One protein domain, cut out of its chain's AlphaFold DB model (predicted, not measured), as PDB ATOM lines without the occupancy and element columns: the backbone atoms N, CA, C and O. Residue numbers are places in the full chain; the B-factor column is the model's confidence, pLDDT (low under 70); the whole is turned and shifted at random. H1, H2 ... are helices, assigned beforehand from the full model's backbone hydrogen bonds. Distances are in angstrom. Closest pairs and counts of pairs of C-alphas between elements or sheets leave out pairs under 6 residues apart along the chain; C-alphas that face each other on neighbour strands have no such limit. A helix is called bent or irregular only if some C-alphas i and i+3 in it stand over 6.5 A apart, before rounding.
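AT A GLANCE: This is residues 4 to 153 of the 378 residues of an uncharacterized protein of Brachionus plicatilis (UniProt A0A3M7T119). Two groups of helices make the body: the short H2 and H3 with H1 and H4 at one end, and H6, H7, H8 and H9 packed together at the other, with H5 running between the ends along one side. H7 lies in the middle, and residues 50 to 56 stick out. The 150 printed residues have nine named helices, H1 to H9 in order, and no named strand: all helix, compact, radius of gyration of the C-alphas 16.7 A, spans 50 by 34 by 27 A.

IN THESE COORDINATES: H1, residues 4 to 16, begins at C-alpha 4 (38.179, -21.816, 28.967) and is 19.0 A long. H2 is residues 19 to 22, H3 28 to 33, and H4 37 to 53, 25.1 A. H5 is residues 60 to 70, H6 79 to 93, 21.5 A, and H7 99 to 113, irregular, with C-alphas 101 and 104 7.6 A apart. H4 is irregular too, but only just: C-alphas 50 and 53 are 7.0 A apart. H8 is residues 117 to 132, 22.1 A; H9, residues 139 to 151, ends at C-alpha 151 (27.581, -62.378, 31.855).

HOW THE PARTS SIT: H7 is the hub, touching four helices. H7, H8 and H9 form an up and down bundle, each running against the one before. H8 and H9, a hairpin, touch at a steep tilt of 41 degrees; their closest C-alphas, Cys 123 and Ala 146, are 6.3 A apart. H6 touches H7, closest C-alphas Ala 83 and Phe 110, 6.6 A. H5 and H6, a hairpin, only just touch, with 3 pairs of C-alphas within 8 A, the closest Asn 64 and Asn 93, 6.7 A. H1 touches H4 with residues 6 to 10 alone, closest C-alphas Ile 10 and Tyr 38, 6.1 A. H3 and H4 touch only at the corner, closest C-alphas Leu 31 and Gly 37, 4.0 A. H2 is close to H4 but not clearly touching, closest C-alphas Val 21 and Ile 48, 7.5 A. Every O i to N i+4 pair is within hydrogen-bond range in H1, H3, H5, H6, H8 and H9; H4 has 11 of 13, H7 9 of 11, and H2 is too short for such a pair.

THE WHOLE: The C-alphas farthest apart, Asn 54 and Gly 152, are 52.2 A apart. The printed part has no cut and no long link. Mean pLDDT of the printed part is 75.0; 56 residues are under 70, among them 4 to 24, 26 to 38 and 49 to 63.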
ATOM      1  N   LYS A   4      38.188 -20.345  28.836       48.78
ATOM      2  CA  LYS A   4      38.179 -21.816  28.967       48.78
ATOM      3  C   LYS A   4      38.253 -22.266  30.425       48.78
ATOM      4  O   LYS A   4      37.454 -23.094  30.836       48.78
ATOM      5  N   ASP A   5      39.103 -21.608  31.212       57.91
ATOM      6  CA  ASP A   5      39.299 -21.939  32.622       57.91
ATOM      7  C   ASP A   5      37.964 -21.893  33.389       57.91
ATOM      8  O   ASP A   5      37.651 -22.787  34.162       57.91
ATOM      9  N   LYS A   6      37.127 -20.869  33.167       56.88
ATOM     10  CA  LYS A   6      35.916 -20.649  33.980       56.88
ATOM     11  C   LYS A   6      34.839 -21.725  33.814       56.88
ATOM     12  O   LYS A   6      34.118 -21.963  34.774       56.88
ATOM     13  N   GLN A   7      34.716 -22.326  32.633       58.09
ATOM     14  CA  GLN A   7      33.710 -23.355  32.354       58.09
ATOM     15  C   GLN A   7      34.141 -24.708  32.930       58.09
ATOM     16  O   GLN A   7      33.365 -25.338  33.644       58.09
ATOM     17  N   GLU A   8      35.423 -25.055  32.767       60.25
ATOM     18  CA  GLU A   8      36.050 -26.205  33.432       60.25
ATOM     19  C   GLU A   8      35.878 -26.122  34.961       60.25
ATOM     20  O   GLU A   8      35.558 -27.110  35.618       60.25
ATOM     21  N   TRP A   9      36.000 -24.927  35.551       59.97
ATOM     22  CA  TRP A   9      35.780 -24.735  36.990       59.97
ATOM     23  C   TRP A   9      34.328 -24.933  37.440       59.97
ATOM     24  O   TRP A   9      34.116 -25.294  38.597       59.97
ATOM     25  N   ILE A  10      33.334 -24.704  36.577       65.75
ATOM     26  CA  ILE A  10      31.924 -24.975  36.902       65.75
ATOM     27  C   ILE A  10      31.681 -26.482  36.917       65.75
ATOM     28  O   ILE A  10      31.095 -26.986  37.871       65.75
ATOM     29  N   GLU A  11      32.180 -27.203  35.916       62.88
ATOM     30  CA  GLU A  11      32.077 -28.664  35.845       62.88
ATOM     31  C   GLU A  11      32.779 -29.321  37.038       62.88
ATOM     32  O   GLU A  11      32.187 -30.141  37.743       62.88
ATOM     33  N   VAL A  12      34.000 -28.878  37.354       59.16
ATOM     34  CA  VAL A  12      34.732 -29.328  38.544       59.16
ATOM     35  C   VAL A  12      33.972 -28.989  39.825       59.16
ATOM     36  O   VAL A  12      33.890 -29.829  40.720       59.16
ATOM     37  N   ALA A  13      33.393 -27.791  39.945       62.31
ATOM     38  CA  ALA A  13      32.610 -27.428  41.122       62.31
ATOM     39  C   ALA A  13      31.385 -28.339  41.285       62.31
ATOM     40  O   ALA A  13      31.157 -28.846  42.379       62.31
ATOM     41  N   LEU A  14      30.640 -28.609  40.212       63.72
ATOM     42  CA  LEU A  14      29.460 -29.477  40.256       63.72
ATOM     43  C   LEU A  14      29.805 -30.915  40.643       63.72
ATOM     44  O   LEU A  14      29.074 -31.514  41.420       63.72
ATOM     45  N   LEU A  15      30.947 -31.434  40.196       56.59
ATOM     46  CA  LEU A  15      31.428 -32.764  40.592       56.59
ATOM     47  C   LEU A  15      31.793 -32.873  42.084       56.59
ATOM     48  O   LEU A  15      31.941 -33.981  42.597       56.59
ATOM     49  N   ASN A  16      31.974 -31.746  42.780       54.50
ATOM     50  CA  ASN A  16      32.416 -31.705  44.178       54.50
ATOM     51  C   ASN A  16      31.363 -31.144  45.148       54.50
ATOM     52  O   ASN A  16      31.598 -31.115  46.356       54.50
ATOM     53  N   ILE A  17      30.215 -30.687  44.648       64.38
ATOM     54  CA  ILE A  17      29.118 -30.175  45.471       64.38
ATOM     55  C   ILE A  17      28.192 -31.337  45.853       64.38
ATOM     56  O   ILE A  17      27.894 -32.202  45.038       64.38
ATOM     57  N   ASP A  18      27.733 -31.359  47.108       58.41
ATOM     58  CA  ASP A  18      26.761 -32.351  47.584       58.41
ATOM     59  C   ASP A  18      25.488 -32.317  46.724       58.41
ATOM     60  O   ASP A  18      24.962 -31.241  46.422       58.41
ATOM     61  N   GLU A  19      24.968 -33.491  46.369       58.28
ATOM     62  CA  GLU A  19      23.768 -33.667  45.543       58.28
ATOM     63  C   GLU A  19      22.595 -32.803  46.041       58.28
ATOM     64  O   GLU A  19      21.908 -32.163  45.247       58.28
ATOM     65  N   ASN A  20      22.419 -32.663  47.360       60.19
ATOM     66  CA  ASN A  20      21.351 -31.849  47.953       60.19
ATOM     67  C   ASN A  20      21.517 -30.340  47.725       60.19
ATOM     68  O   ASN A  20      20.553 -29.580  47.848       60.19
ATOM     69  N   VAL A  21      22.741 -29.886  47.463       67.75
ATOM     70  CA  VAL A  21      23.064 -28.493  47.148       67.75
ATOM     71  C   VAL A  21      22.934 -28.262  45.645       67.75
ATOM     72  O   VAL A  21      22.367 -27.241  45.259       67.75
ATOM     73  N   ILE A  22      23.346 -29.225  44.809       66.56
ATOM     74  CA  ILE A  22      23.124 -29.184  43.351       66.56
ATOM     75  C   ILE A  22      21.631 -29.056  43.052       66.56
ATOM     76  O   ILE A  22      21.215 -28.180  42.299       66.56
ATOM     77  N   MET A  23      20.819 -29.852  43.743       62.88
ATOM     78  CA  MET A  23      19.360 -29.804  43.691       62.88
ATOM     79  C   MET A  23      18.782 -28.417  43.991       62.88
ATOM     80  O   MET A  23      17.697 -28.095  43.541       62.88
ATOM     81  N   LYS A  24      19.471 -27.556  44.741       66.06
ATOM     82  CA  LYS A  24      18.959 -26.220  45.087       66.06
ATOM     83  C   LYS A  24      19.396 -25.136  44.102       66.06
ATOM     84  O   LYS A  24      18.880 -24.019  44.185       66.06
ATOM     85  N   LEU A  25      20.313 -25.440  43.181       71.94
ATOM     86  CA  LEU A  25      20.778 -24.499  42.165       71.94
ATOM     87  C   LEU A  25      19.680 -24.261  41.125       71.94
ATOM     88  O   LEU A  25      19.207 -25.176  40.450       71.94
ATOM     89  N   ARG A  26      19.266 -23.001  40.982       63.53
ATOM     90  CA  ARG A  26      18.289 -22.594  39.968       63.53
ATOM     91  C   ARG A  26      18.979 -22.372  38.627       63.53
ATOM     92  O   ARG A  26      19.993 -21.686  38.571       63.53
ATOM     93  N   ASN A  27      18.358 -22.855  37.547       68.31
ATOM     94  CA  ASN A  27      18.778 -22.604  36.163       68.31
ATOM     95  C   ASN A  27      20.240 -22.992  35.886       68.31
ATOM     96  O   ASN A  27      20.985 -22.201  35.304       68.31
ATOM     97  N   LEU A  28      20.648 -24.194  36.305       68.19
ATOM     98  CA  LEU A  28      22.006 -24.706  36.097       68.19
ATOM     99  C   LEU A  28      22.437 -24.637  34.623       68.19
ATOM    100  O   LEU A  28      23.566 -24.266  34.332       68.19
ATOM    101  N   ASP A  29      21.505 -24.866  33.707       62.81
ATOM    102  CA  ASP A  29      21.727 -24.798  32.259       62.81
ATOM    103  C   ASP A  29      22.178 -23.389  31.836       62.81
ATOM    104  O   ASP A  29      23.155 -23.221  31.116       62.81
ATOM    105  N   LYS A  30      21.560 -22.338  32.398       67.44
ATOM    106  CA  LYS A  30      22.027 -20.956  32.193       67.44
ATOM    107  C   LYS A  30      23.382 -20.698  32.843       67.44
ATOM    108  O   LYS A  30      24.116 -19.857  32.342       67.44
ATOM    109  N   LEU A  31      23.700 -21.353  33.960       68.75
ATOM    110  CA  LEU A  31      25.007 -21.218  34.612       68.75
ATOM    111  C   LEU A  31      26.115 -21.867  33.777       68.75
ATOM    112  O   LEU A  31      27.227 -21.353  33.764       68.75
ATOM    113  N   LEU A  32      25.811 -22.950  33.069       63.81
ATOM    114  CA  LEU A  32      26.743 -23.625  32.168       63.81
ATOM    115  C   LEU A  32      26.929 -22.843  30.858       63.81
ATOM    116  O   LEU A  32      28.047 -22.744  30.366       63.81
ATOM    117  N   ASP A  33      25.874 -22.201  30.350       62.44
ATOM    118  CA  ASP A  33      25.904 -21.503  29.054       62.44
ATOM    119  C   ASP A  33      26.304 -20.010  29.140       62.44
ATOM    120  O   ASP A  33      26.591 -19.362  28.129       62.44
ATOM    121  N   SER A  34      26.285 -19.412  30.336       65.25
ATOM    122  CA  SER A  34      26.478 -17.967  30.545       65.25
ATOM    123  C   SER A  34      27.950 -17.557  30.639       65.25
ATOM    124  O   SER A  34      28.739 -18.149  31.373       65.25
ATOM    125  N   HIS A  35      28.298 -16.421  30.017       63.81
ATOM    126  CA  HIS A  35      29.627 -15.804  30.140       63.81
ATOM    127  C   HIS A  35      30.020 -15.480  31.598       63.81
ATOM    128  O   HIS A  35      31.202 -15.535  31.949       63.81
ATOM    129  N   ASP A  36      29.022 -15.206  32.443       69.19
ATOM    130  CA  ASP A  36      29.165 -14.942  33.878       69.19
ATOM    131  C   ASP A  36      28.706 -16.125  34.742       69.19
ATOM    132  O   ASP A  36      28.533 -15.983  35.952       69.19
ATOM    133  N   GLY A  37      28.522 -17.302  34.139       69.25
ATOM    134  CA  GLY A  37      27.993 -18.508  34.769       69.25
ATOM    135  C   GLY A  37      28.696 -18.896  36.065       69.25
ATOM    136  O   GLY A  37      28.049 -19.187  37.065       69.25
ATOM    137  N   TYR A  38      30.021 -18.754  36.107       67.38
ATOM    138  CA  TYR A  38      30.826 -18.998  37.305       67.38
ATOM    139  C   TYR A  38      30.502 -18.017  38.446       67.38
ATOM    140  O   TYR A  38      30.377 -18.401  39.608       67.38
ATOM    141  N   VAL A  39      30.328 -16.733  38.124       74.00
ATOM    142  CA  VAL A  39      29.989 -15.693  39.111       74.00
ATOM    143  C   VAL A  39      28.550 -15.872  39.591       74.00
ATOM    144  O   VAL A  39      28.261 -15.724  40.779       74.00
ATOM    145  N   GLN A  40      27.649 -16.239  38.682       74.38
ATOM    146  CA  GLN A  40      26.263 -16.549  39.001       74.38
ATOM    147  C   GLN A  40      26.157 -17.809  39.872       74.38
ATOM    148  O   GLN A  40      25.415 -17.785  40.849       74.38
ATOM    149  N   LEU A  41      26.965 -18.844  39.614       77.88
ATOM    150  CA  LEU A  41      27.056 -20.048  40.441       77.88
ATOM    151  C   LEU A  41      27.503 -19.704  41.862       77.88
ATOM    152  O   LEU A  41      26.859 -20.118  42.820       77.88
ATOM    153  N   ILE A  42      28.555 -18.894  42.017       74.38
ATOM    154  CA  ILE A  42      29.004 -18.429  43.339       74.38
ATOM    155  C   ILE A  42      27.882 -17.683  44.065       74.38
ATOM    156  O   ILE A  42      27.678 -17.887  45.262       74.38
ATOM    157  N   ASN A  43      27.149 -16.818  43.366       76.88
ATOM    158  CA  ASN A  43      26.058 -16.054  43.963       76.88
ATOM    159  C   ASN A  43      24.860 -16.937  44.333       76.88
ATOM    160  O   ASN A  43      24.269 -16.728  45.389       76.88
ATOM    161  N   GLU A  44      24.519 -17.936  43.522       75.62
ATOM    162  CA  GLU A  44      23.464 -18.904  43.835       75.62
ATOM    163  C   GLU A  44      23.869 -19.824  44.988       75.62
ATOM    164  O   GLU A  44      23.072 -20.033  45.895       75.62
ATOM    165  N   LEU A  45      25.121 -20.282  45.053       76.88
ATOM    166  CA  LEU A  45      25.629 -21.024  46.208       76.88
ATOM    167  C   LEU A  45      25.570 -20.168  47.475       76.88
ATOM    168  O   LEU A  45      25.034 -20.615  48.489       76.88
ATOM    169  N   LYS A  46      26.024 -18.910  47.416       73.38
ATOM    170  CA  LYS A  46      25.891 -17.963  48.537       73.38
ATOM    171  C   LYS A  46      24.438 -17.816  48.977       73.38
ATOM    172  O   LYS A  46      24.178 -17.890  50.173       73.38
ATOM    173  N   LYS A  47      23.499 -17.686  48.034       74.38
ATOM    174  CA  LYS A  47      22.063 -17.660  48.335       74.38
ATOM    175  C   LYS A  47      21.583 -18.968  48.944       74.38
ATOM    176  O   LYS A  47      20.852 -18.903  49.908       74.38
ATOM    177  N   ILE A  48      21.984 -20.139  48.456       70.06
ATOM    178  CA  ILE A  48      21.566 -21.433  49.024       70.06
ATOM    179  C   ILE A  48      22.031 -21.562  50.474       70.06
ATOM    180  O   ILE A  48      21.250 -21.966  51.333       70.06
ATOM    181  N   PHE A  49      23.272 -21.168  50.758       66.50
ATOM    182  CA  PHE A  49      23.820 -21.212  52.110       66.50
ATOM    183  C   PHE A  49      23.274 -20.085  53.014       66.50
ATOM    184  O   PHE A  49      23.151 -20.295  54.220       66.50
ATOM    185  N   GLN A  50      22.845 -18.942  52.456       64.56
ATOM    186  CA  GLN A  50      22.144 -17.866  53.185       64.56
ATOM    187  C   GLN A  50      20.630 -18.112  53.364       64.56
ATOM    188  O   GLN A  50      20.068 -17.723  54.384       64.56
ATOM    189  N   CYS A  51      19.962 -18.788  52.426       48.38
ATOM    190  CA  CYS A  51      18.519 -19.082  52.413       48.38
ATOM    191  C   CYS A  51      18.128 -20.259  53.314       48.38
ATOM    192  O   CYS A  51      16.946 -20.582  53.409       48.38
ATOM    193  N   SER A  52      19.074 -20.845  54.051       50.75
ATOM    194  CA  SER A  52      18.819 -21.807  55.137       50.75
ATOM    195  C   SER A  52      17.857 -21.287  56.224       50.75
ATOM    196  O   SER A  52      17.524 -22.034  57.139       50.75
ATOM    197  N   ILE A  53      17.430 -20.018  56.145       47.16
ATOM    198  CA  ILE A  53      16.572 -19.337  57.118       47.16
ATOM    199  C   ILE A  53      15.099 -19.237  56.671       47.16
ATOM    200  O   ILE A  53      14.259 -19.128  57.549       47.16
ATOM    201  N   ASN A  54      14.721 -19.363  55.389       40.38
ATOM    202  CA  ASN A  54      13.299 -19.283  54.990       40.38
ATOM    203  C   ASN A  54      12.961 -20.213  53.803       40.38
ATOM    204  O   ASN A  54      13.525 -20.087  52.718       40.38
ATOM    205  N   GLN A  55      12.032 -21.154  54.026       47.91
ATOM    206  CA  GLN A  55      11.445 -22.065  53.020       47.91
ATOM    207  C   GLN A  55      10.571 -21.265  52.012       47.91
ATOM    208  O   GLN A  55      10.372 -20.074  52.209       47.91
ATOM    209  N   THR A  56       9.994 -21.730  50.898       46.41
ATOM    210  CA  THR A  56       9.476 -23.011  50.377       46.41
ATOM    211  C   THR A  56       9.209 -22.736  48.886       46.41
ATOM    212  O   THR A  56       8.345 -21.910  48.615       46.41
ATOM    213  N   ASN A  57       9.946 -23.328  47.937       49.66
ATOM    214  CA  ASN A  57       9.532 -23.570  46.536       49.66
ATOM    215  C   ASN A  57      10.711 -24.209  45.784       49.66
ATOM    216  O   ASN A  57      11.722 -23.549  45.512       49.66
ATOM    217  N   GLU A  58      10.584 -25.505  45.502       53.50
ATOM    218  CA  GLU A  58      11.596 -26.321  44.830       53.50
ATOM    219  C   GLU A  58      11.605 -25.989  43.321       53.50
ATOM    220  O   GLU A  58      10.561 -26.083  42.673       53.50
ATOM    221  N   PRO A  59      12.728 -25.509  42.757       62.69
ATOM    222  CA  PRO A  59      12.794 -25.113  41.351       62.69
ATOM    223  C   PRO A  59      12.709 -26.324  40.402       62.69
ATOM    224  O   PRO A  59      13.069 -27.432  40.770       62.69
ATOM    225  N   GLU A  60      12.263 -26.126  39.160       61.06
ATOM    226  CA  GLU A  60      12.017 -27.212  38.189       61.06
ATOM    227  C   GLU A  60      13.257 -28.084  37.912       61.06
ATOM    228  O   GLU A  60      13.167 -29.311  37.910       61.06
ATOM    229  N   ASN A  61      14.445 -27.474  37.832       60.97
ATOM    230  CA  ASN A  61      15.705 -28.215  37.701       60.97
ATOM    231  C   ASN A  61      15.982 -29.106  38.924       60.97
ATOM    232  O   ASN A  61      16.475 -30.218  38.754       60.97
ATOM    233  N   ALA A  62      15.609 -28.676  40.136       60.94
ATOM    234  CA  ALA A  62      15.706 -29.510  41.335       60.94
ATOM    235  C   ALA A  62      14.876 -30.780  41.174       60.94
ATOM    236  O   ALA A  62      15.358 -31.884  41.387       60.94
ATOM    237  N   LYS A  63      13.630 -30.629  40.721       66.75
ATOM    238  CA  LYS A  63      12.725 -31.757  40.501       66.75
ATOM    239  C   LYS A  63      13.274 -32.727  39.448       66.75
ATOM    240  O   LYS A  63      13.190 -33.937  39.642       66.75
ATOM    241  N   ASN A  64      13.874 -32.218  38.374       75.50
ATOM    242  CA  ASN A  64      14.464 -33.051  37.323       75.50
ATOM    243  C   ASN A  64      15.681 -33.837  37.827       75.50
ATOM    244  O   ASN A  64      15.758 -35.043  37.597       75.50
ATOM    245  N   PHE A  65      16.583 -33.203  38.581       69.50
ATOM    246  CA  PHE A  65      17.692 -33.912  39.224       69.50
ATOM    247  C   PHE A  65      17.197 -34.930  40.253       69.50
ATOM    248  O   PHE A  65      17.697 -36.051  40.280       69.50
ATOM    249  N   LYS A  66      16.161 -34.599  41.034       73.75
ATOM    250  CA  LYS A  66      15.543 -35.530  41.984       73.75
ATOM    251  C   LYS A  66      15.108 -36.811  41.290       73.75
ATOM    252  O   LYS A  66      15.523 -37.903  41.662       73.75
ATOM    253  N   ASN A  67      14.320 -36.647  40.232       77.62
ATOM    254  CA  ASN A  67      13.784 -37.746  39.447       77.62
ATOM    255  C   ASN A  67      14.906 -38.550  38.773       77.62
ATOM    256  O   ASN A  67      14.820 -39.776  38.696       77.62
ATOM    257  N   PHE A  68      15.975 -37.881  38.325       82.50
ATOM    258  CA  PHE A  68      17.161 -38.543  37.790       82.50
ATOM    259  C   PHE A  68      17.844 -39.414  38.853       82.50
ATOM    260  O   PHE A  68      18.107 -40.587  38.598       82.50
ATOM    261  N   PHE A  69      18.077 -38.885  40.058       77.44
ATOM    262  CA  PHE A  69      18.730 -39.600  41.162       77.44
ATOM    263  C   PHE A  69      17.871 -40.702  41.791       77.44
ATOM    264  O   PHE A  69      18.402 -41.686  42.303       77.44
ATOM    265  N   GLU A  70      16.550 -40.615  41.683       81.94
ATOM    266  CA  GLU A  70      15.628 -41.669  42.121       81.94
ATOM    267  C   GLU A  70      15.506 -42.819  41.100       81.94
ATOM    268  O   GLU A  70      14.964 -43.889  41.407       81.94
ATOM    269  N   ARG A  71      16.051 -42.653  39.887       86.00
ATOM    270  CA  ARG A  71      15.989 -43.660  38.827       86.00
ATOM    271  C   ARG A  71      16.908 -44.850  39.129       86.00
ATOM    272  O   ARG A  71      18.124 -44.808  38.937       86.00
ATOM    273  N   ASN A  72      16.308 -45.949  39.579       91.00
ATOM    274  CA  ASN A  72      16.956 -47.250  39.784       91.00
ATOM    275  C   ASN A  72      16.559 -48.238  38.683       91.00
ATOM    276  O   ASN A  72      15.417 -48.195  38.224       91.00
ATOM    277  N   GLN A  73      17.464 -49.139  38.294       90.81
ATOM    278  CA  GLN A  73      17.182 -50.267  37.408       90.81
ATOM    279  C   GLN A  73      16.049 -51.108  38.002       90.81
ATOM    280  O   GLN A  73      16.113 -51.535  39.157       90.81
ATOM    281  N   ARG A  74      15.004 -51.366  37.215       85.38
ATOM    282  CA  ARG A  74      13.897 -52.226  37.661       85.38
ATOM    283  C   ARG A  74      14.330 -53.702  37.655       85.38
ATOM    284  O   ARG A  74      15.173 -54.071  36.841       85.38
ATOM    285  N   PRO A  75      13.717 -54.584  38.467       78.25
ATOM    286  CA  PRO A  75      14.085 -56.004  38.509       78.25
ATOM    287  C   PRO A  75      14.078 -56.728  37.154       78.25
ATOM    288  O   PRO A  75      14.917 -57.591  36.929       78.25
ATOM    289  N   ASN A  76      13.181 -56.332  36.244       82.56
ATOM    290  CA  ASN A  76      13.020 -56.939  34.916       82.56
ATOM    291  C   ASN A  76      13.625 -56.089  33.784       82.56
ATOM    292  O   ASN A  76      13.342 -56.316  32.611       82.56
ATOM    293  N   GLU A  77      14.401 -55.063  34.122       87.19
ATOM    294  CA  GLU A  77      15.017 -54.166  33.152       87.19
ATOM    295  C   GLU A  77      16.458 -54.591  32.863       87.19
ATOM    296  O   GLU A  77      17.253 -54.801  33.780       87.19
ATOM    297  N   THR A  78      16.822 -54.686  31.584       87.50
ATOM    298  CA  THR A  78      18.196 -55.022  31.194       87.50
ATOM    299  C   THR A  78      19.158 -53.879  31.526       87.50
ATOM    300  O   THR A  78      18.773 -52.710  31.559       87.50
ATOM    301  N   ILE A  79      20.438 -54.201  31.733       88.94
ATOM    302  CA  ILE A  79      21.485 -53.201  32.016       88.94
ATOM    303  C   ILE A  79      21.540 -52.143  30.896       88.94
ATOM    304  O   ILE A  79      21.631 -50.946  31.169       88.94
ATOM    305  N   VAL A  80      21.407 -52.581  29.640       89.88
ATOM    306  CA  VAL A  80      21.395 -51.717  28.446       89.88
ATOM    307  C   VAL A  80      20.169 -50.804  28.414       89.88
ATOM    308  O   VAL A  80      20.303 -49.615  28.115       89.88
ATOM    309  N   ALA A  81      18.983 -51.327  28.744       87.12
ATOM    310  CA  ALA A  81      17.754 -50.535  28.791       87.12
ATOM    311  C   ALA A  81      17.826 -49.471  29.895       87.12
ATOM    312  O   ALA A  81      17.500 -48.308  29.655       87.12
ATOM    313  N   PHE A  82      18.359 -49.837  31.063       96.19
ATOM    314  CA  PHE A  82      18.582 -48.897  32.153       96.19
ATOM    315  C   PHE A  82      19.548 -47.775  31.753       96.19
ATOM    316  O   PHE A  82      19.195 -46.600  31.870       96.19
ATOM    317  N   ALA A  83      20.718 -48.112  31.202       92.50
ATOM    318  CA  ALA A  83      21.691 -47.128  30.724       92.50
ATOM    319  C   ALA A  83      21.102 -46.197  29.651       92.50
ATOM    320  O   ALA A  83      21.251 -44.976  29.726       92.50
ATOM    321  N   SER A  84      20.366 -46.761  28.689       91.75
ATOM    322  CA  SER A  84      19.669 -45.994  27.649       91.75
ATOM    323  C   SER A  84      18.643 -45.029  28.240       91.75
ATOM    324  O   SER A  84      18.541 -43.891  27.789       91.75
ATOM    325  N   SER A  85      17.927 -45.446  29.287       93.81
ATOM    326  CA  SER A  85      16.939 -44.595  29.950       93.81
ATOM    327  C   SER A  85      17.562 -43.406  30.684       93.81
ATOM    328  O   SER A  85      16.963 -42.337  30.700       93.81
ATOM    329  N   LEU A  86      18.772 -43.552  31.240       91.12
ATOM    330  CA  LEU A  86      19.495 -42.433  31.854       91.12
ATOM    331  C   LEU A  86      19.913 -41.410  30.792       91.12
ATOM    332  O   LEU A  86      19.682 -40.217  30.972       91.12
ATOM    333  N   LYS A  87      20.448 -41.875  29.652       90.75
ATOM    334  CA  LYS A  87      20.788 -40.999  28.517       90.75
ATOM    335  C   LYS A  87      19.553 -40.280  27.962       90.75
ATOM    336  O   LYS A  87      19.625 -39.093  27.655       90.75
ATOM    337  N   ALA A  88      18.429 -40.988  27.830       90.06
ATOM    338  CA  ALA A  88      17.166 -40.411  27.372       90.06
ATOM    339  C   ALA A  88      16.649 -39.345  28.345       90.06
ATOM    340  O   ALA A  88      16.336 -38.239  27.916       90.06
ATOM    341  N   PHE A  89      16.676 -39.630  29.653       89.31
ATOM    342  CA  PHE A  89      16.257 -38.677  30.678       89.31
ATOM    343  C   PHE A  89      17.036 -37.361  30.583       89.31
ATOM    344  O   PHE A  89      16.429 -36.290  30.625       89.31
ATOM    345  N   VAL A  90      18.365 -37.432  30.430       83.88
ATOM    346  CA  VAL A  90      19.209 -36.235  30.294       83.88
ATOM    347  C   VAL A  90      18.815 -35.430  29.055       83.88
ATOM    348  O   VAL A  90      18.591 -34.230  29.161       83.88
ATOM    349  N   ARG A  91      18.642 -36.080  27.898       85.69
ATOM    350  CA  ARG A  91      18.250 -35.397  26.650       85.69
ATOM    351  C   ARG A  91      16.880 -34.728  26.732       85.69
ATOM    352  O   ARG A  91      16.702 -33.645  26.186       85.69
ATOM    353  N   GLU A  92      15.922 -35.373  27.388       86.19
ATOM    354  CA  GLU A  92      14.551 -34.870  27.505       86.19
ATOM    355  C   GLU A  92      14.447 -33.690  28.477       86.19
ATOM    356  O   GLU A  92      13.724 -32.732  28.208       86.19
ATOM    357  N   ASN A  93      15.178 -33.740  29.595       80.50
ATOM    358  CA  ASN A  93      15.045 -32.765  30.680       80.50
ATOM    359  C   ASN A  93      16.113 -31.658  30.645       80.50
ATOM    360  O   ASN A  93      15.923 -30.625  31.285       80.50
ATOM    361  N   PHE A  94      17.199 -31.851  29.887       78.56
ATOM    362  CA  PHE A  94      18.308 -30.900  29.721       78.56
ATOM    363  C   PHE A  94      18.709 -30.755  28.234       78.56
ATOM    364  O   PHE A  94      19.852 -31.013  27.862       78.56
ATOM    365  N   PRO A  95      17.791 -30.325  27.345       73.38
ATOM    366  CA  PRO A  95      17.972 -30.399  25.888       73.38
ATOM    367  C   PRO A  95      19.059 -29.476  25.314       73.38
ATOM    368  O   PRO A  95      19.387 -29.584  24.136       73.38
ATOM    369  N   LYS A  96      19.580 -28.533  26.109       72.88
ATOM    370  CA  LYS A  96      20.608 -27.565  25.686       72.88
ATOM    371  C   LYS A  96      22.021 -27.944  26.115       72.88
ATOM    372  O   LYS A  96      22.961 -27.277  25.703       72.88
ATOM    373  N   THR A  97      22.164 -28.972  26.942       66.69
ATOM    374  CA  THR A  97      23.447 -29.357  27.520       66.69
ATOM    375  C   THR A  97      23.934 -30.649  26.882       66.69
ATOM    376  O   THR A  97      23.167 -31.600  26.712       66.69
ATOM    377  N   ASP A  98      25.220 -30.691  26.543       71.25
ATOM    378  CA  ASP A  98      25.823 -31.872  25.941       71.25
ATOM    379  C   ASP A  98      25.856 -33.048  26.922       71.25
ATOM    380  O   ASP A  98      26.060 -32.903  28.130       71.25
ATOM    381  N   LEU A  99      25.680 -34.257  26.382       71.25
ATOM    382  CA  LEU A  99      25.688 -35.485  27.182       71.25
ATOM    383  C   LEU A  99      27.028 -35.693  27.908       71.25
ATOM    384  O   LEU A  99      27.061 -36.308  28.973       71.25
ATOM    385  N   GLU A 100      28.116 -35.184  27.326       72.56
ATOM    386  CA  GLU A 100      29.468 -35.236  27.887       72.56
ATOM    387  C   GLU A 100      29.562 -34.479  29.219       72.56
ATOM    388  O   GLU A 100      30.185 -34.962  30.161       72.56
ATOM    389  N   THR A 101      28.845 -33.361  29.372       67.62
ATOM    390  CA  THR A 101      28.793 -32.600  30.632       67.62
ATOM    391  C   THR A 101      28.152 -33.410  31.767       67.62
ATOM    392  O   THR A 101      28.478 -33.229  32.939       67.62
ATOM    393  N   PHE A 102      27.267 -34.353  31.433       73.06
ATOM    394  CA  PHE A 102      26.593 -35.228  32.396       73.06
ATOM    395  C   PHE A 102      27.312 -36.555  32.627       73.06
ATOM    396  O   PHE A 102      26.830 -37.388  33.395       73.06
ATOM    397  N   GLU A 103      28.452 -36.789  31.985       78.62
ATOM    398  CA  GLU A 103      29.064 -38.108  31.934       78.62
ATOM    399  C   GLU A 103      29.440 -38.653  33.323       78.62
ATOM    400  O   GLU A 103      29.174 -39.817  33.632       78.62
ATOM    401  N   GLY A 104      29.987 -37.800  34.195       72.56
ATOM    402  CA  GLY A 104      30.310 -38.161  35.580       72.56
ATOM    403  C   GLY A 104      29.070 -38.537  36.398       72.56
ATOM    404  O   GLY A 104      29.029 -39.601  37.017       72.56
ATOM    405  N   ILE A 105      28.029 -37.704  36.323       73.81
ATOM    406  CA  ILE A 105      26.762 -37.901  37.039       73.81
ATOM    407  C   ILE A 105      26.027 -39.147  36.521       73.81
ATOM    408  O   ILE A 105      25.480 -39.923  37.306       73.81
ATOM    409  N   MET A 106      26.058 -39.397  35.208       83.81
ATOM    410  CA  MET A 106      25.497 -40.607  34.610       83.81
ATOM    411  C   MET A 106      26.231 -41.863  35.078       83.81
ATOM    412  O   MET A 106      25.565 -42.837  35.420       83.81
ATOM    413  N   LYS A 107      27.571 -41.858  35.139       87.00
ATOM    414  CA  LYS A 107      28.355 -42.997  35.654       87.00
ATOM    415  C   LYS A 107      27.996 -43.307  37.105       87.00
ATOM    416  O   LYS A 107      27.726 -44.463  37.421       87.00
ATOM    417  N   GLU A 108      27.954 -42.292  37.966       81.94
ATOM    418  CA  GLU A 108      27.592 -42.456  39.379       81.94
ATOM    419  C   GLU A 108      26.173 -43.012  39.521       81.94
ATOM    420  O   GLU A 108      25.965 -44.050  40.152       81.94
ATOM    421  N   ARG A 109      25.204 -42.391  38.842       88.12
ATOM    422  CA  ARG A 109      23.810 -42.832  38.867       88.12
ATOM    423  C   ARG A 109      23.620 -44.239  38.318       88.12
ATOM    424  O   ARG A 109      22.847 -45.011  38.882       88.12
ATOM    425  N   PHE A 110      24.309 -44.583  37.235       92.75
ATOM    426  CA  PHE A 110      24.269 -45.921  36.664       92.75
ATOM    427  C   PHE A 110      24.770 -46.945  37.674       92.75
ATOM    428  O   PHE A 110      24.043 -47.886  37.959       92.75
ATOM    429  N   VAL A 111      25.937 -46.734  38.292       91.19
ATOM    430  CA  VAL A 111      26.469 -47.651  39.313       91.19
ATOM    431  C   VAL A 111      25.500 -47.800  40.482       91.19
ATOM    432  O   VAL A 111      25.096 -48.918  40.797       91.19
ATOM    433  N   GLU A 112      25.098 -46.697  41.117       89.56
ATOM    434  CA  GLU A 112      24.249 -46.747  42.313       89.56
ATOM    435  C   GLU A 112      22.845 -47.283  42.022       89.56
ATOM    436  O   GLU A 112      22.237 -47.926  42.877       89.56
ATOM    437  N   GLY A 113      22.346 -47.061  40.806       87.19
ATOM    438  CA  GLY A 113      21.032 -47.509  40.372       87.19
ATOM    439  C   GLY A 113      20.961 -48.960  39.907       87.19
ATOM    440  O   GLY A 113      19.850 -49.437  39.682       87.19
ATOM    441  N   LEU A 114      22.080 -49.681  39.763       91.00
ATOM    442  CA  LEU A 114      22.064 -51.098  39.377       91.00
ATOM    443  C   LEU A 114      21.327 -51.948  40.419       91.00
ATOM    444  O   LEU A 114      21.624 -51.892  41.615       91.00
ATOM    445  N   ASN A 115      20.412 -52.801  39.952       87.50
ATOM    446  CA  ASN A 115      19.601 -53.662  40.814       87.50
ATOM    447  C   ASN A 115      20.445 -54.784  41.451       87.50
ATOM    448  O   ASN A 115      20.318 -55.081  42.639       87.50
ATOM    449  N   ASN A 116      21.356 -55.387  40.678       84.88
ATOM    450  CA  ASN A 116      22.235 -56.452  41.163       84.88
ATOM    451  C   ASN A 116      23.349 -55.876  42.058       84.88
ATOM    452  O   ASN A 116      24.223 -55.148  41.589       84.88
ATOM    453  N   SER A 117      23.342 -56.238  43.344       83.69
ATOM    454  CA  SER A 117      24.298 -55.734  44.341       83.69
ATOM    455  C   SER A 117      25.748 -56.140  44.072       83.69
ATOM    456  O   SER A 117      26.648 -55.324  44.268       83.69
ATOM    457  N   ARG A 118      25.985 -57.367  43.587       86.31
ATOM    458  CA  ARG A 118      27.325 -57.861  43.228       86.31
ATOM    459  C   ARG A 118      27.882 -57.088  42.036       86.31
ATOM    460  O   ARG A 118      29.033 -56.662  42.068       86.31
ATOM    461  N   LEU A 119      27.062 -56.876  41.006       88.56
ATOM    462  CA  LEU A 119      27.445 -56.092  39.833       88.56
ATOM    463  C   LEU A 119      27.716 -54.634  40.209       88.56
ATOM    464  O   LEU A 119      28.737 -54.084  39.809       88.56
ATOM    465  N   ARG A 120      26.835 -54.040  41.020       89.62
ATOM    466  CA  ARG A 120      26.990 -52.677  41.532       89.62
ATOM    467  C   ARG A 120      28.342 -52.485  42.206       89.62
ATOM    468  O   ARG A 120      29.029 -51.518  41.894       89.62
ATOM    469  N   GLU A 121      28.755 -53.408  43.072       85.19
ATOM    470  CA  GLU A 121      30.050 -53.286  43.745       85.19
ATOM    471  C   GLU A 121      31.228 -53.443  42.775       85.19
ATOM    472  O   GLU A 121      32.156 -52.643  42.819       85.19
ATOM    473  N   LYS A 122      31.161 -54.376  41.815       87.50
ATOM    474  CA  LYS A 122      32.201 -54.513  40.779       87.50
ATOM    475  C   LYS A 122      32.329 -53.262  39.909       87.50
ATOM    476  O   LYS A 122      33.439 -52.801  39.645       87.50
ATOM    477  N   CYS A 123      31.212 -52.676  39.485       86.56
ATOM    478  CA  CYS A 123      31.215 -51.423  38.734       86.56
ATOM    479  C   CYS A 123      31.731 -50.258  39.593       86.56
ATOM    480  O   CYS A 123      32.537 -49.465  39.110       86.56
ATOM    481  N   ARG A 124      31.360 -50.194  40.880       86.81
ATOM    482  CA  ARG A 124      31.888 -49.209  41.838       86.81
ATOM    483  C   ARG A 124      33.408 -49.323  41.969       86.81
ATOM    484  O   ARG A 124      34.105 -48.314  41.884       86.81
ATOM    485  N   GLU A 125      33.935 -50.533  42.139       86.19
ATOM    486  CA  GLU A 125      35.375 -50.810  42.178       86.19
ATOM    487  C   GLU A 125      36.064 -50.416  40.870       86.19
ATOM    488  O   GLU A 125      37.133 -49.811  40.902       86.19
ATOM    489  N   LYS A 126      35.452 -50.709  39.716       89.75
ATOM    490  CA  LYS A 126      36.004 -50.372  38.398       89.75
ATOM    491  C   LYS A 126      36.076 -48.865  38.170       89.75
ATOM    492  O   LYS A 126      37.129 -48.396  37.748       89.75
ATOM    493  N   VAL A 127      35.027 -48.112  38.509       82.38
ATOM    494  CA  VAL A 127      35.030 -46.639  38.448       82.38
ATOM    495  C   VAL A 127      36.077 -46.074  39.406       82.38
ATOM    496  O   VAL A 127      36.906 -45.260  39.002       82.38
ATOM    497  N   LYS A 128      36.137 -46.574  40.649       80.06
ATOM    498  CA  LYS A 128      37.178 -46.191  41.618       80.06
ATOM    499  C   LYS A 128      38.589 -46.486  41.095       80.06
ATOM    500  O   LYS A 128      39.472 -45.645  41.239       80.06
ATOM    501  N   LYS A 129      38.813 -47.653  40.479       79.25
ATOM    502  CA  LYS A 129      40.099 -48.050  39.879       79.25
ATOM    503  C   LYS A 129      40.444 -47.162  38.684       79.25
ATOM    504  O   LYS A 129      41.582 -46.722  38.598       79.25
ATOM    505  N   SER A 130      39.484 -46.858  37.811       73.75
ATOM    506  CA  SER A 130      39.688 -45.964  36.665       73.75
ATOM    507  C   SER A 130      40.089 -44.568  37.105       73.75
ATOM    508  O   SER A 130      41.111 -44.057  36.658       73.75
ATOM    509  N   ASN A 131      39.347 -44.006  38.062       68.56
ATOM    510  CA  ASN A 131      39.631 -42.693  38.631       68.56
ATOM    511  C   ASN A 131      41.004 -42.685  39.319       68.56
ATOM    512  O   ASN A 131      41.780 -41.751  39.137       68.56
ATOM    513  N   ARG A 132      41.348 -43.758  40.052       63.72
ATOM    514  CA  ARG A 132      42.670 -43.928  40.682       63.72
ATOM    515  C   ARG A 132      43.805 -43.984  39.656       63.72
ATOM    516  O   ARG A 132      44.884 -43.472  39.935       63.72
ATOM    517  N   LEU A 133      43.586 -44.637  38.518       66.75
ATOM    518  CA  LEU A 133      44.585 -44.809  37.461       66.75
ATOM    519  C   LEU A 133      44.560 -43.676  36.422       66.75
ATOM    520  O   LEU A 133      45.326 -43.736  35.467       66.75
ATOM    521  N   GLN A 134      43.693 -42.667  36.594       65.00
ATOM    522  CA  GLN A 134      43.426 -41.611  35.605       65.00
ATOM    523  C   GLN A 134      43.131 -42.165  34.205       65.00
ATOM    524  O   GLN A 134      43.419 -41.536  33.189       65.00
ATOM    525  N   LEU A 135      42.545 -43.360  34.148       72.19
ATOM    526  CA  LEU A 135      42.093 -43.933  32.897       72.19
ATOM    527  C   LEU A 135      40.816 -43.201  32.504       72.19
ATOM    528  O   LEU A 135      39.835 -43.209  33.257       72.19
ATOM    529  N   VAL A 136      40.844 -42.569  31.330       74.56
ATOM    530  CA  VAL A 136      39.641 -42.039  30.695       74.56
ATOM    531  C   VAL A 136      38.757 -43.241  30.397       74.56
ATOM    532  O   VAL A 136      39.073 -44.066  29.544       74.56
ATOM    533  N   MET A 137      37.695 -43.377  31.176       83.50
ATOM    534  CA  MET A 137      36.696 -44.421  31.013       83.50
ATOM    535  C   MET A 137      35.402 -43.723  30.731       83.50
ATOM    536  O   MET A 137      34.913 -43.007  31.603       83.50
ATOM    537  N   SER A 138      34.875 -43.925  29.535       88.31
ATOM    538  CA  SER A 138      33.618 -43.329  29.141       88.31
ATOM    539  C   SER A 138      32.428 -44.000  29.832       88.31
ATOM    540  O   SER A 138      32.546 -45.065  30.448       88.31
ATOM    541  N   PHE A 139      31.251 -43.380  29.761       85.75
ATOM    542  CA  PHE A 139      30.018 -44.028  30.217       85.75
ATOM    543  C   PHE A 139      29.763 -45.350  29.468       85.75
ATOM    544  O   PHE A 139      29.320 -46.329  30.070       85.75
ATOM    545  N   ASP A 140      30.094 -45.400  28.178       88.25
ATOM    546  CA  ASP A 140      29.921 -46.593  27.346       88.25
ATOM    547  C   ASP A 140      30.956 -47.688  27.657       88.25
ATOM    548  O   ASP A 140      30.615 -48.874  27.650       88.25
ATOM    549  N   ASP A 141      32.176 -47.319  28.061       91.50
ATOM    550  CA  ASP A 141      33.169 -48.278  28.570       91.50
ATOM    551  C   ASP A 141      32.695 -48.936  29.872       91.50
ATOM    552  O   ASP A 141      32.848 -50.145  30.074       91.50
ATOM    553  N   LEU A 142      32.082 -48.150  30.761       93.19
ATOM    554  CA  LEU A 142      31.519 -48.656  32.010       93.19
ATOM    555  C   LEU A 142      30.316 -49.578  31.762       93.19
ATOM    556  O   LEU A 142      30.189 -50.606  32.431       93.19
ATOM    557  N   LEU A 143      29.455 -49.230  30.801       92.50
ATOM    558  CA  LEU A 143      28.347 -50.080  30.371       92.50
ATOM    559  C   LEU A 143      28.860 -51.417  29.824       92.50
ATOM    560  O   LEU A 143      28.374 -52.470  30.235       92.50
ATOM    561  N   THR A 144      29.871 -51.378  28.958       88.88
ATOM    562  CA  THR A 144      30.504 -52.576  28.384       88.88
ATOM    563  C   THR A 144      31.067 -53.470  29.488       88.88
ATOM    564  O   THR A 144      30.706 -54.641  29.590       88.88
ATOM    565  N   TYR A 145      31.840 -52.891  30.411       93.44
ATOM    566  CA  TYR A 145      32.365 -53.611  31.571       93.44
ATOM    567  C   TYR A 145      31.263 -54.256  32.427       93.44
ATOM    568  O   TYR A 145      31.423 -55.382  32.905       93.44
ATOM    569  N   ALA A 146      30.148 -53.552  32.649       90.62
ATOM    570  CA  ALA A 146      29.034 -54.067  33.439       90.62
ATOM    571  C   ALA A 146      28.371 -55.280  32.768       90.62
ATOM    572  O   ALA A 146      28.059 -56.258  33.445       90.62
ATOM    573  N   ILE A 147      28.191 -55.241  31.446       87.56
ATOM    574  CA  ILE A 147      27.638 -56.357  30.671       87.56
ATOM    575  C   ILE A 147      28.568 -57.571  30.757       87.56
ATOM    576  O   ILE A 147      28.115 -58.661  31.108       87.56
ATOM    577  N   ASP A 148      29.869 -57.374  30.532       85.44
ATOM    578  CA  ASP A 148      30.865 -58.449  30.577       85.44
ATOM    579  C   ASP A 148      30.919 -59.116  31.952       85.44
ATOM    580  O   ASP A 148      30.915 -60.344  32.066       85.44
ATOM    581  N   LYS A 149      30.922 -58.317  33.027       89.38
ATOM    582  CA  LYS A 149      30.930 -58.853  34.393       89.38
ATOM    583  C   LYS A 149      29.641 -59.563  34.757       89.38
ATOM    584  O   LYS A 149      29.708 -60.593  35.420       89.38
ATOM    585  N   PHE A 150      28.496 -59.044  34.329       86.38
ATOM    586  CA  PHE A 150      27.214 -59.688  34.582       86.38
ATOM    587  C   PHE A 150      27.122 -61.050  33.884       86.38
ATOM    588  O   PHE A 150      26.771 -62.038  34.523       86.38
ATOM    589  N   ASN A 151      27.533 -61.126  32.616       80.50
ATOM    590  CA  ASN A 151      27.581 -62.378  31.855       80.50
ATOM    591  C   ASN A 151      28.601 -63.376  32.438       80.50
ATOM    592  O   ASN A 151      28.415 -64.591  32.363       80.50
ATOM    593  N   GLY A 152      29.666 -62.869  33.065       74.62
ATOM    594  CA  GLY A 152      30.671 -63.667  33.767       74.62
ATOM    595  C   GLY A 152      30.232 -64.229  35.124       74.62
ATOM    596  O   GLY A 152      30.999 -64.961  35.731       74.62
ATOM    597  N   PHE A 153      29.037 -63.916  35.642       78.81
ATOM    598  CA  PHE A 153      28.590 -64.462  36.934       78.81
ATOM    599  C   PHE A 153      28.063 -65.897  36.854       78.81
ATOM    600  O   PHE A 153      28.167 -66.621  37.843       78.81
TER     601      PHE A 153